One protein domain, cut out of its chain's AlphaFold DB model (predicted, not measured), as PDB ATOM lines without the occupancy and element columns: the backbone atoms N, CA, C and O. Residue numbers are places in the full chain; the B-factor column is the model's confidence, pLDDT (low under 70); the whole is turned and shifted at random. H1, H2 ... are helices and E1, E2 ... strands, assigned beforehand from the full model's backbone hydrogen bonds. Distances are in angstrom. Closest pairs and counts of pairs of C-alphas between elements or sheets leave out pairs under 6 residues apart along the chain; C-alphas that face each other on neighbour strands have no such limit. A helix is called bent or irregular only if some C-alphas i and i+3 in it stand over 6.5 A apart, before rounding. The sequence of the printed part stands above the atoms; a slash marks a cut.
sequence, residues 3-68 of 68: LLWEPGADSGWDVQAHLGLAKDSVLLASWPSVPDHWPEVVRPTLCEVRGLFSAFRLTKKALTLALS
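AT A GLANCE: This is residues 3 to 68 of the 68 residues of an uncharacterized protein of Streptomyces sp. Tu6071 (UniProt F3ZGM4). A narrow sheet of three antiparallel strands, a meander in which each strand is the antiparallel neighbour of the one before, is followed by one long helix, H1, that folds back past one end of the sheet and only grazes it. Residues 47 to 68, of which 47 to 66 belong to H1, stick out as a long arm. The 66 printed residues hold strands E1, E2 and E3 and then H1, with sheet order E1, E2, E3, a mixed class of helices and strands. The whole is only just loose, close to extended, with a radius of gyration of the C-alphas of 16.0 A and spans of 55 by 27 by 11 A.

IN THESE COORDINATES: E2, residues 13 to 20, is 21.7 A long. E1, residues 3 to 7, begins at C-alpha 3 at (51.160, 29.038, 35.747) and is 13.4 A long. E3, residues 25 to 34, is 22.5 A long and bends by 60 degrees at residue 28. H1, residues 38 to 66, runs 41.6 A from C-alpha 38 at (41.792, 35.010, 28.664) to C-alpha 66 at (49.001, 24.622, 68.348). It is only just irregular: C-alphas 41 and 44 are 6.7 A apart.

HOW THE PARTS SIT: E2 is the inner strand. E1 and E2 form a hairpin, antiparallel at 157 degrees, with N 4 and O 16 within hydrogen-bond range at 2.9 A. E2 and E3 form another, at 166 degrees, with N 15 and O 31 at 3.0 A. H1 is on the sheet but only grazes it, with residues 38 to 46. In H1, 23 of 25 O i to N i+4 pairs are within hydrogen-bond range.

THE WHOLE: The C-alphas farthest apart, those of Asp 10 and Ser 68, are 54.7 A apart. Without the stretch that stands free, the body of 44 residues spans 34 by 24 by 11 A. The three links are tight, and the printed part has no cut. Its mean pLDDT is 84.9, and no printed residue is under 70.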
ATOM      1  N   LEU A   3      51.724  28.998  37.086       84.44
ATOM      2  CA  LEU A   3      51.160  29.038  35.747       84.44
ATOM      3  C   LEU A   3      52.205  29.627  34.815       84.44
ATOM      4  O   LEU A   3      52.735  30.702  35.103       84.44
ATOM      5  N   LEU A   4      52.487  28.912  33.736       86.38
ATOM      6  CA  LEU A   4      53.323  29.360  32.635       86.38
ATOM      7  C   LEU A   4      52.402  29.819  31.504       86.38
ATOM      8  O   LEU A   4      51.406  29.156  31.225       86.38
ATOM      9  N   TRP A   5      52.716  30.969  30.916       87.06
ATOM     10  CA  TRP A   5      51.950  31.585  29.837       87.06
ATOM     11  C   TRP A   5      52.924  31.875  28.701       87.06
ATOM     12  O   TRP A   5      53.889  32.613  28.918       87.06
ATOM     13  N   GLU A   6      52.677  31.314  27.527       88.94
ATOM     14  CA  GLU A   6      53.513  31.480  26.336       88.94
ATOM     15  C   GLU A   6      52.631  31.929  25.160       88.94
ATOM     16  O   GLU A   6      51.473  31.519  25.097       88.94
ATOM     17  N   PRO A   7      53.104  32.802  24.255       87.31
ATOM     18  CA  PRO A   7      52.349  33.142  23.050       87.31
ATOM     19  C   PRO A   7      52.108  31.897  22.183       87.31
ATOM     20  O   PRO A   7      53.054  31.161  21.901       87.31
ATOM     21  N   GLY A   8      50.863  31.675  21.759       84.75
ATOM     22  CA  GLY A   8      50.491  30.553  20.892       84.75
ATOM     23  C   GLY A   8      50.870  30.793  19.425       84.75
ATOM     24  O   GLY A   8      50.964  31.934  18.971       84.75
ATOM     25  N   ALA A   9      51.065  29.712  18.664       81.69
ATOM     26  CA  ALA A   9      51.517  29.780  17.268       81.69
ATOM     27  C   ALA A   9      50.529  30.492  16.318       81.69
ATOM     28  O   ALA A   9      50.961  31.218  15.425       81.69
ATOM     29  N   ASP A  10      49.220  30.326  16.539       77.12
ATOM     30  CA  ASP A  10      48.152  30.786  15.637       77.12
ATOM     31  C   ASP A  10      47.305  31.935  16.228       77.12
ATOM     32  O   ASP A  10      46.161  32.120  15.818       77.12
ATOM     33  N   SER A  11      47.873  32.727  17.154       78.69
ATOM     34  CA  SER A  11      47.220  33.694  18.076       78.69
ATOM     35  C   SER A  11      46.732  33.086  19.398       78.69
ATOM     36  O   SER A  11      46.562  31.871  19.516       78.69
ATOM     37  N   GLY A  12      46.544  33.928  20.421       85.06
ATOM     38  CA  GLY A  12      46.220  33.473  21.769       85.06
ATOM     39  C   GLY A  12      47.444  33.104  22.609       85.06
ATOM     40  O   GLY A  12      48.589  33.447  22.303       85.06
ATOM     41  N   TRP A  13      47.190  32.377  23.692       86.94
ATOM     42  CA  TRP A  13      48.205  31.924  24.638       86.94
ATOM     43  C   TRP A  13      48.148  30.413  24.821       86.94
ATOM     44  O   TRP A  13      47.074  29.825  24.886       86.94
ATOM     45  N   ASP A  14      49.306  29.801  25.000       89.00
ATOM     46  CA  ASP A  14      49.426  28.470  25.566       89.00
ATOM     47  C   ASP A  14      49.666  28.611  27.069       89.00
ATOM     48  O   ASP A  14      50.572  29.317  27.528       89.00
ATOM     49  N   VAL A  15      48.810  27.969  27.864       86.00
ATOM     50  CA  VAL A  15      48.840  28.087  29.324       86.00
ATOM     51  C   VAL A  15      49.060  26.730  29.943       86.00
ATOM     52  O   VAL A  15      48.310  25.791  29.689       86.00
ATOM     53  N   GLN A  16      50.046  26.635  30.825       88.88
ATOM     54  CA  GLN A  16      50.341  25.408  31.550       88.88
ATOM     55  C   GLN A  16      50.268  25.634  33.055       88.88
ATOM     56  O   GLN A  16      50.911  26.534  33.598       88.88
ATOM     57  N   ALA A  17      49.517  24.783  33.751       85.50
ATOM     58  CA  ALA A  17      49.504  24.725  35.206       85.50
ATOM     59  C   ALA A  17      50.486  23.669  35.702       85.50
ATOM     60  O   ALA A  17      50.385  22.494  35.357       85.50
ATOM     61  N   HIS A  18      51.394  24.083  36.575       87.44
ATOM     62  CA  HIS A  18      52.434  23.239  37.145       87.44
ATOM     63  C   HIS A  18      52.278  23.133  38.661       87.44
ATOM     64  O   HIS A  18      52.062  24.129  39.364       87.44
ATOM     65  N   LEU A  19      52.418  21.924  39.197       82.12
ATOM     66  CA  LEU A  19      52.459  21.657  40.628       82.12
ATOM     67  C   LEU A  19      53.890  21.390  41.071       82.12
ATOM     68  O   LEU A  19      54.433  20.317  40.840       82.12
ATOM     69  N   GLY A  20      54.469  22.356  41.782       79.12
ATOM     70  CA  GLY A  20      55.708  22.135  42.521       79.12
ATOM     71  C   GLY A  20      55.497  21.131  43.657       79.12
ATOM     72  O   GLY A  20      54.723  21.395  44.584       79.12
ATOM     73  N   LEU A  21      56.190  20.003  43.570       78.62
ATOM     74  CA  LEU A  21      56.372  18.983  44.598       78.62
ATOM     75  C   LEU A  21      57.742  19.167  45.271       78.62
ATOM     76  O   LEU A  21      58.531  20.026  44.891       78.62
ATOM     77  N   ALA A  22      58.036  18.365  46.297       77.56
ATOM     78  CA  ALA A  22      59.233  18.539  47.127       77.56
ATOM     79  C   ALA A  22      60.573  18.461  46.362       77.56
ATOM     80  O   ALA A  22      61.566  18.987  46.855       77.56
ATOM     81  N   LYS A  23      60.613  17.802  45.198       80.12
ATOM     82  CA  LYS A  23      61.830  17.647  44.383       80.12
ATOM     83  C   LYS A  23      61.654  17.970  42.897       80.12
ATOM     84  O   LYS A  23      62.658  18.117  42.222       80.12
ATOM     85  N   ASP A  24      60.418  18.110  42.417       83.88
ATOM     86  CA  ASP A  24      60.111  18.261  40.990       83.88
ATOM     87  C   ASP A  24      58.876  19.132  40.763       83.88
ATOM     88  O   ASP A  24      58.095  19.383  41.682       83.88
ATOM     89  N   SER A  25      58.682  19.569  39.520       84.69
ATOM     90  CA  SER A  25      57.446  20.195  39.052       84.69
ATOM     91  C   SER A  25      56.704  19.240  38.121       84.69
ATOM     92  O   SER A  25      57.299  18.704  37.192       84.69
ATOM     93  N   VAL A  26      55.409  19.032  38.357       87.88
ATOM     94  CA  VAL A  26      54.555  18.170  37.522       87.88
ATOM     95  C   VAL A  26      53.542  19.026  36.770       87.88
ATOM     96  O   VAL A  26      52.841  19.833  37.384       87.88
ATOM     97  N   LEU A  27      53.435  18.833  35.451       88.06
ATOM     98  CA  LEU A  27      52.380  19.442  34.640       88.06
ATOM     99  C   LEU A  27      51.023  18.864  35.063       88.06
ATOM    100  O   LEU A  27      50.804  17.658  34.990       88.06
ATOM    101  N   LEU A  28      50.114  19.726  35.507       84.56
ATOM    102  CA  LEU A  28      48.755  19.347  35.892       84.56
ATOM    103  C   LEU A  28      47.762  19.498  34.746       84.56
ATOM    104  O   LEU A  28      46.847  18.692  34.616       84.56
ATOM    105  N   ALA A  29      47.904  20.566  33.965       80.88
ATOM    106  CA  ALA A  29      46.987  20.893  32.885       80.88
ATOM    107  C   ALA A  29      47.679  21.783  31.854       80.88
ATOM    108  O   ALA A  29      48.548  22.584  32.205       80.88
ATOM    109  N   SER A  30      47.257  21.642  30.601       85.88
ATOM    110  CA  SER A  30      47.662  22.488  29.483       85.88
ATOM    111  C   SER A  30      46.411  22.949  28.743       85.88
ATOM    112  O   SER A  30      45.515  22.141  28.494       85.88
ATOM    113  N   TRP A  31      46.354  24.232  28.407       86.62
ATOM    114  CA  TRP A  31      45.300  24.839  27.603       86.62
ATOM    115  C   TRP A  31      45.944  25.507  26.390       86.62
ATOM    116  O   TRP A  31      46.545  26.573  26.552       86.62
ATOM    117  N   PRO A  32      45.866  24.876  25.209       87.25
ATOM    118  CA  PRO A  32      46.434  25.441  23.996       87.25
ATOM    119  C   PRO A  32      45.526  26.526  23.409       87.25
ATOM    120  O   PRO A  32      44.298  26.413  23.485       87.25
ATOM    121  N   SER A  33      46.135  27.541  22.796       86.31
ATOM    122  CA  SER A  33      45.462  28.567  21.985       86.31
ATOM    123  C   SER A  33      44.289  29.267  22.686       86.31
ATOM    124  O   SER A  33      43.260  29.554  22.067       86.31
ATOM    125  N   VAL A  34      44.397  29.535  23.993       85.50
ATOM    126  CA  VAL A  34      43.351  30.294  24.688       85.50
ATOM    127  C   VAL A  34      43.307  31.737  24.168       85.50
ATOM    128  O   VAL A  34      44.361  32.314  23.900       85.50
ATOM    129  N   PRO A  35      42.115  32.347  24.039       84.56
ATOM    130  CA  PRO A  35      41.972  33.684  23.463       84.56
ATOM    131  C   PRO A  35      42.814  34.755  24.171       84.56
ATOM    132  O   PRO A  35      43.029  34.682  25.379       84.56
ATOM    133  N   ASP A  36      43.195  35.818  23.463       82.38
ATOM    134  CA  ASP A  36      44.071  36.876  24.003       82.38
ATOM    135  C   ASP A  36      43.528  37.602  25.243       82.38
ATOM    136  O   ASP A  36      44.304  38.084  26.062       82.38
ATOM    137  N   HIS A  37      42.205  37.654  25.420       82.12
ATOM    138  CA  HIS A  37      41.566  38.255  26.598       82.12
ATOM    139  C   HIS A  37      41.526  37.306  27.810       82.12
ATOM    140  O   HIS A  37      41.203  37.711  28.927       82.12
ATOM    141  N   TRP A  38      41.847  36.026  27.618       77.94
ATOM    142  CA  TRP A  38      41.792  35.010  28.664       77.94
ATOM    143  C   TRP A  38      42.697  35.300  29.871       77.94
ATOM    144  O   TRP A  38      42.225  35.141  31.002       77.94
ATOM    145  N   PRO A  39      43.956  35.767  29.710       74.75
ATOM    146  CA  PRO A  39      44.789  36.146  30.845       74.75
ATOM    147  C   PRO A  39      44.139  37.224  31.714       74.75
ATOM    148  O   PRO A  39      44.218  37.134  32.936       74.75
ATOM    149  N   GLU A  40      43.473  38.212  31.120       78.25
ATOM    150  CA  GLU A  40      42.825  39.307  31.853       78.25
ATOM    151  C   GLU A  40      41.608  38.827  32.646       78.25
ATOM    152  O   GLU A  40      41.387  39.269  33.771       78.25
ATOM    153  N   VAL A  41      40.863  37.865  32.098       77.06
ATOM    154  CA  VAL A  41      39.684  37.281  32.751       77.06
ATOM    155  C   VAL A  41      40.075  36.311  33.869       77.06
ATOM    156  O   VAL A  41      39.450  36.285  34.928       77.06
ATOM    157  N   VAL A  42      41.109  35.495  33.656       78.06
ATOM    158  CA  VAL A  42      41.372  34.320  34.503       78.06
ATOM    159  C   VAL A  42      42.497  34.551  35.511       78.06
ATOM    160  O   VAL A  42      42.456  33.981  36.606       78.06
ATOM    161  N   ARG A  43      43.468  35.436  35.230       76.88
ATOM    162  CA  ARG A  43      44.523  35.779  36.206       76.88
ATOM    163  C   ARG A  43      43.983  36.328  37.530       76.88
ATOM    164  O   ARG A  43      44.519  35.889  38.549       76.88
ATOM    165  N   PRO A  44      42.978  37.228  37.575       80.62
ATOM    166  CA  PRO A  44      42.440  37.725  38.843       80.62
ATOM    167  C   PRO A  44      41.929  36.578  39.722       80.62
ATOM    168  O   PRO A  44      42.424  36.382  40.833       80.62
ATOM    169  N   THR A  45      41.065  35.728  39.164       83.12
ATOM    170  CA  THR A  45      40.495  34.556  39.843       83.12
ATOM    171  C   THR A  45      41.574  33.593  40.336       83.12
ATOM    172  O   THR A  45      41.540  33.119  41.470       83.12
ATOM    173  N   LEU A  46      42.588  33.312  39.513       80.19
ATOM    174  CA  LEU A  46      43.684  32.418  39.894       80.19
ATOM    175  C   LEU A  46      44.568  33.001  41.002       80.19
ATOM    176  O   LEU A  46      45.034  32.258  41.872       80.19
ATOM    177  N   CYS A  47      44.810  34.312  40.992       79.25
ATOM    178  CA  CYS A  47      45.532  34.996  42.061       79.25
ATOM    179  C   CYS A  47      44.772  34.912  43.388       79.25
ATOM    180  O   CYS A  47      45.389  34.591  44.406       79.25
ATOM    181  N   GLU A  48      43.456  35.123  43.369       82.06
ATOM    182  CA  GLU A  48      42.593  34.998  44.549       82.06
ATOM    183  C   GLU A  48      42.589  33.571  45.101       82.06
ATOM    184  O   GLU A  48      42.890  33.364  46.278       82.06
ATOM    185  N   VAL A  49      42.358  32.569  44.245       84.12
ATOM    186  CA  VAL A  49      42.370  31.152  44.644       84.12
ATOM    187  C   VAL A  49      43.735  30.757  45.214       84.12
ATOM    188  O   VAL A  49      43.807  30.062  46.230       84.12
ATOM    189  N   ARG A  50      44.839  31.233  44.620       83.50
ATOM    190  CA  ARG A  50      46.194  30.997  45.143       83.50
ATOM    191  C   ARG A  50      46.408  31.658  46.505       83.50
ATOM    192  O   ARG A  50      47.031  31.045  47.377       83.50
ATOM    193  N   GLY A  51      45.920  32.884  46.692       79.75
ATOM    194  CA  GLY A  51      45.953  33.590  47.974       79.75
ATOM    195  C   GLY A  51      45.180  32.830  49.051       79.75
ATOM    196  O   GLY A  51      45.736  32.520  50.106       79.75
ATOM    197  N   LEU A  52      43.949  32.422  48.739       85.12
ATOM    198  CA  LEU A  52      43.093  31.637  49.626       85.12
ATOM    199  C   LEU A  52      43.728  30.289  49.993       85.12
ATOM    200  O   LEU A  52      43.803  29.935  51.169       85.12
ATOM    201  N   PHE A  53      44.251  29.554  49.010       86.44
ATOM    202  CA  PHE A  53      44.935  28.285  49.258       86.44
ATOM    203  C   PHE A  53      46.188  28.464  50.129       86.44
ATOM    204  O   PHE A  53      46.475  27.637  50.998       86.44
ATOM    205  N   SER A  54      46.927  29.559  49.933       84.62
ATOM    206  CA  SER A  54      48.089  29.894  50.762       84.62
ATOM    207  C   SER A  54      47.677  30.200  52.203       84.62
ATOM    208  O   SER A  54      48.281  29.649  53.126       84.62
ATOM    209  N   ALA A  55      46.615  30.987  52.399       89.50
ATOM    210  CA  ALA A  55      46.041  31.251  53.714       89.50
ATOM    211  C   ALA A  55      45.605  29.947  54.398       89.50
ATOM    212  O   ALA A  55      46.003  29.684  55.529       89.50
ATOM    213  N   PHE A  56      44.904  29.063  53.683       91.06
ATOM    214  CA  PHE A  56      44.467  27.776  54.225       91.06
ATOM    215  C   PHE A  56      45.642  26.881  54.647       91.06
ATOM    216  O   PHE A  56      45.614  26.269  55.716       91.06
ATOM    217  N   ARG A  57      46.722  26.831  53.851       90.19
ATOM    218  CA  ARG A  57      47.949  26.105  54.221       90.19
ATOM    219  C   ARG A  57      48.612  26.678  55.470       90.19
ATOM    220  O   ARG A  57      49.112  25.899  56.282       90.19
ATOM    221  N   LEU A  58      48.643  28.002  55.614       90.44
ATOM    222  CA  LEU A  58      49.185  28.659  56.803       90.44
ATOM    223  C   LEU A  58      48.331  28.352  58.033       90.44
ATOM    224  O   LEU A  58      48.880  27.911  59.038       90.44
ATOM    225  N   THR A  59      47.008  28.471  57.926       93.06
ATOM    226  CA  THR A  59      46.074  28.115  59.002       93.06
ATOM    227  C   THR A  59      46.233  26.656  59.415       93.06
ATOM    228  O   THR A  59      46.329  26.363  60.602       93.06
ATOM    229  N   LYS A  60      46.352  25.733  58.451       93.00
ATOM    230  CA  LYS A  60      46.593  24.315  58.741       93.00
ATOM    231  C   LYS A  60      47.906  24.107  59.498       93.00
ATOM    232  O   LYS A  60      47.920  23.370  60.476       93.00
ATOM    233  N   LYS A  61      48.995  24.764  59.077       94.00
ATOM    234  CA  LYS A  61      50.283  24.701  59.789       94.00
ATOM    235  C   LYS A  61      50.177  25.254  61.210       94.00
ATOM    236  O   LYS A  61      50.655  24.604  62.129       94.00
ATOM    237  N   ALA A  62      49.547  26.415  61.384       93.00
ATOM    238  CA  ALA A  62      49.354  27.030  62.694       93.00
ATOM    239  C   ALA A  62      48.530  26.127  63.623       93.00
ATOM    240  O   ALA A  62      48.910  25.927  64.770       93.00
ATOM    241  N   LEU A  63      47.458  25.517  63.107       94.19
ATOM    242  CA  LEU A  63      46.649  24.558  63.854       94.19
ATOM    243  C   LEU A  63      47.458  23.319  64.261       94.19
ATOM    244  O   LEU A  63      47.376  22.896  65.406       94.19
ATOM    245  N   THR A  64      48.257  22.749  63.353       95.31
ATOM    246  CA  THR A  64      49.132  21.612  63.683       95.31
ATOM    247  C   THR A  64      50.140  21.965  64.774       95.31
ATOM    248  O   THR A  64      50.346  21.152  65.662       95.31
ATOM    249  N   LEU A  65      50.725  23.165  64.732       93.88
ATOM    250  CA  LEU A  65      51.666  23.637  65.753       93.88
ATOM    251  C   LEU A  65      50.993  23.910  67.106       93.88
ATOM    252  O   LEU A  65      51.610  23.718  68.141       93.88
ATOM    253  N   ALA A  66      49.742  24.371  67.112       91.12
ATOM    254  CA  ALA A  66      49.001  24.622  68.348       91.12
ATOM    255  C   ALA A  66      48.533  23.331  69.047       91.12
ATOM    256  O   ALA A  66      48.177  23.368  70.221       91.12
ATOM    257  N   LEU A  67      48.490  22.213  68.317       89.44
ATOM    258  CA  LEU A  67      48.047  20.903  68.800       89.44
ATOM    259  C   LEU A  67      49.208  19.921  69.045       89.44
ATOM    260  O   LEU A  67      48.947  18.771  69.394       89.44
ATOM    261  N   SER A  68      50.455  20.352  68.822       80.19
ATOM    262  CA  SER A  68      51.687  19.595  69.093       80.19
ATOM    263  C   SER A  68      52.319  20.023  70.407       80.19
ATOM    264  O   SER A  68      52.766  19.128  71.153       80.19
TER     265      SER A  68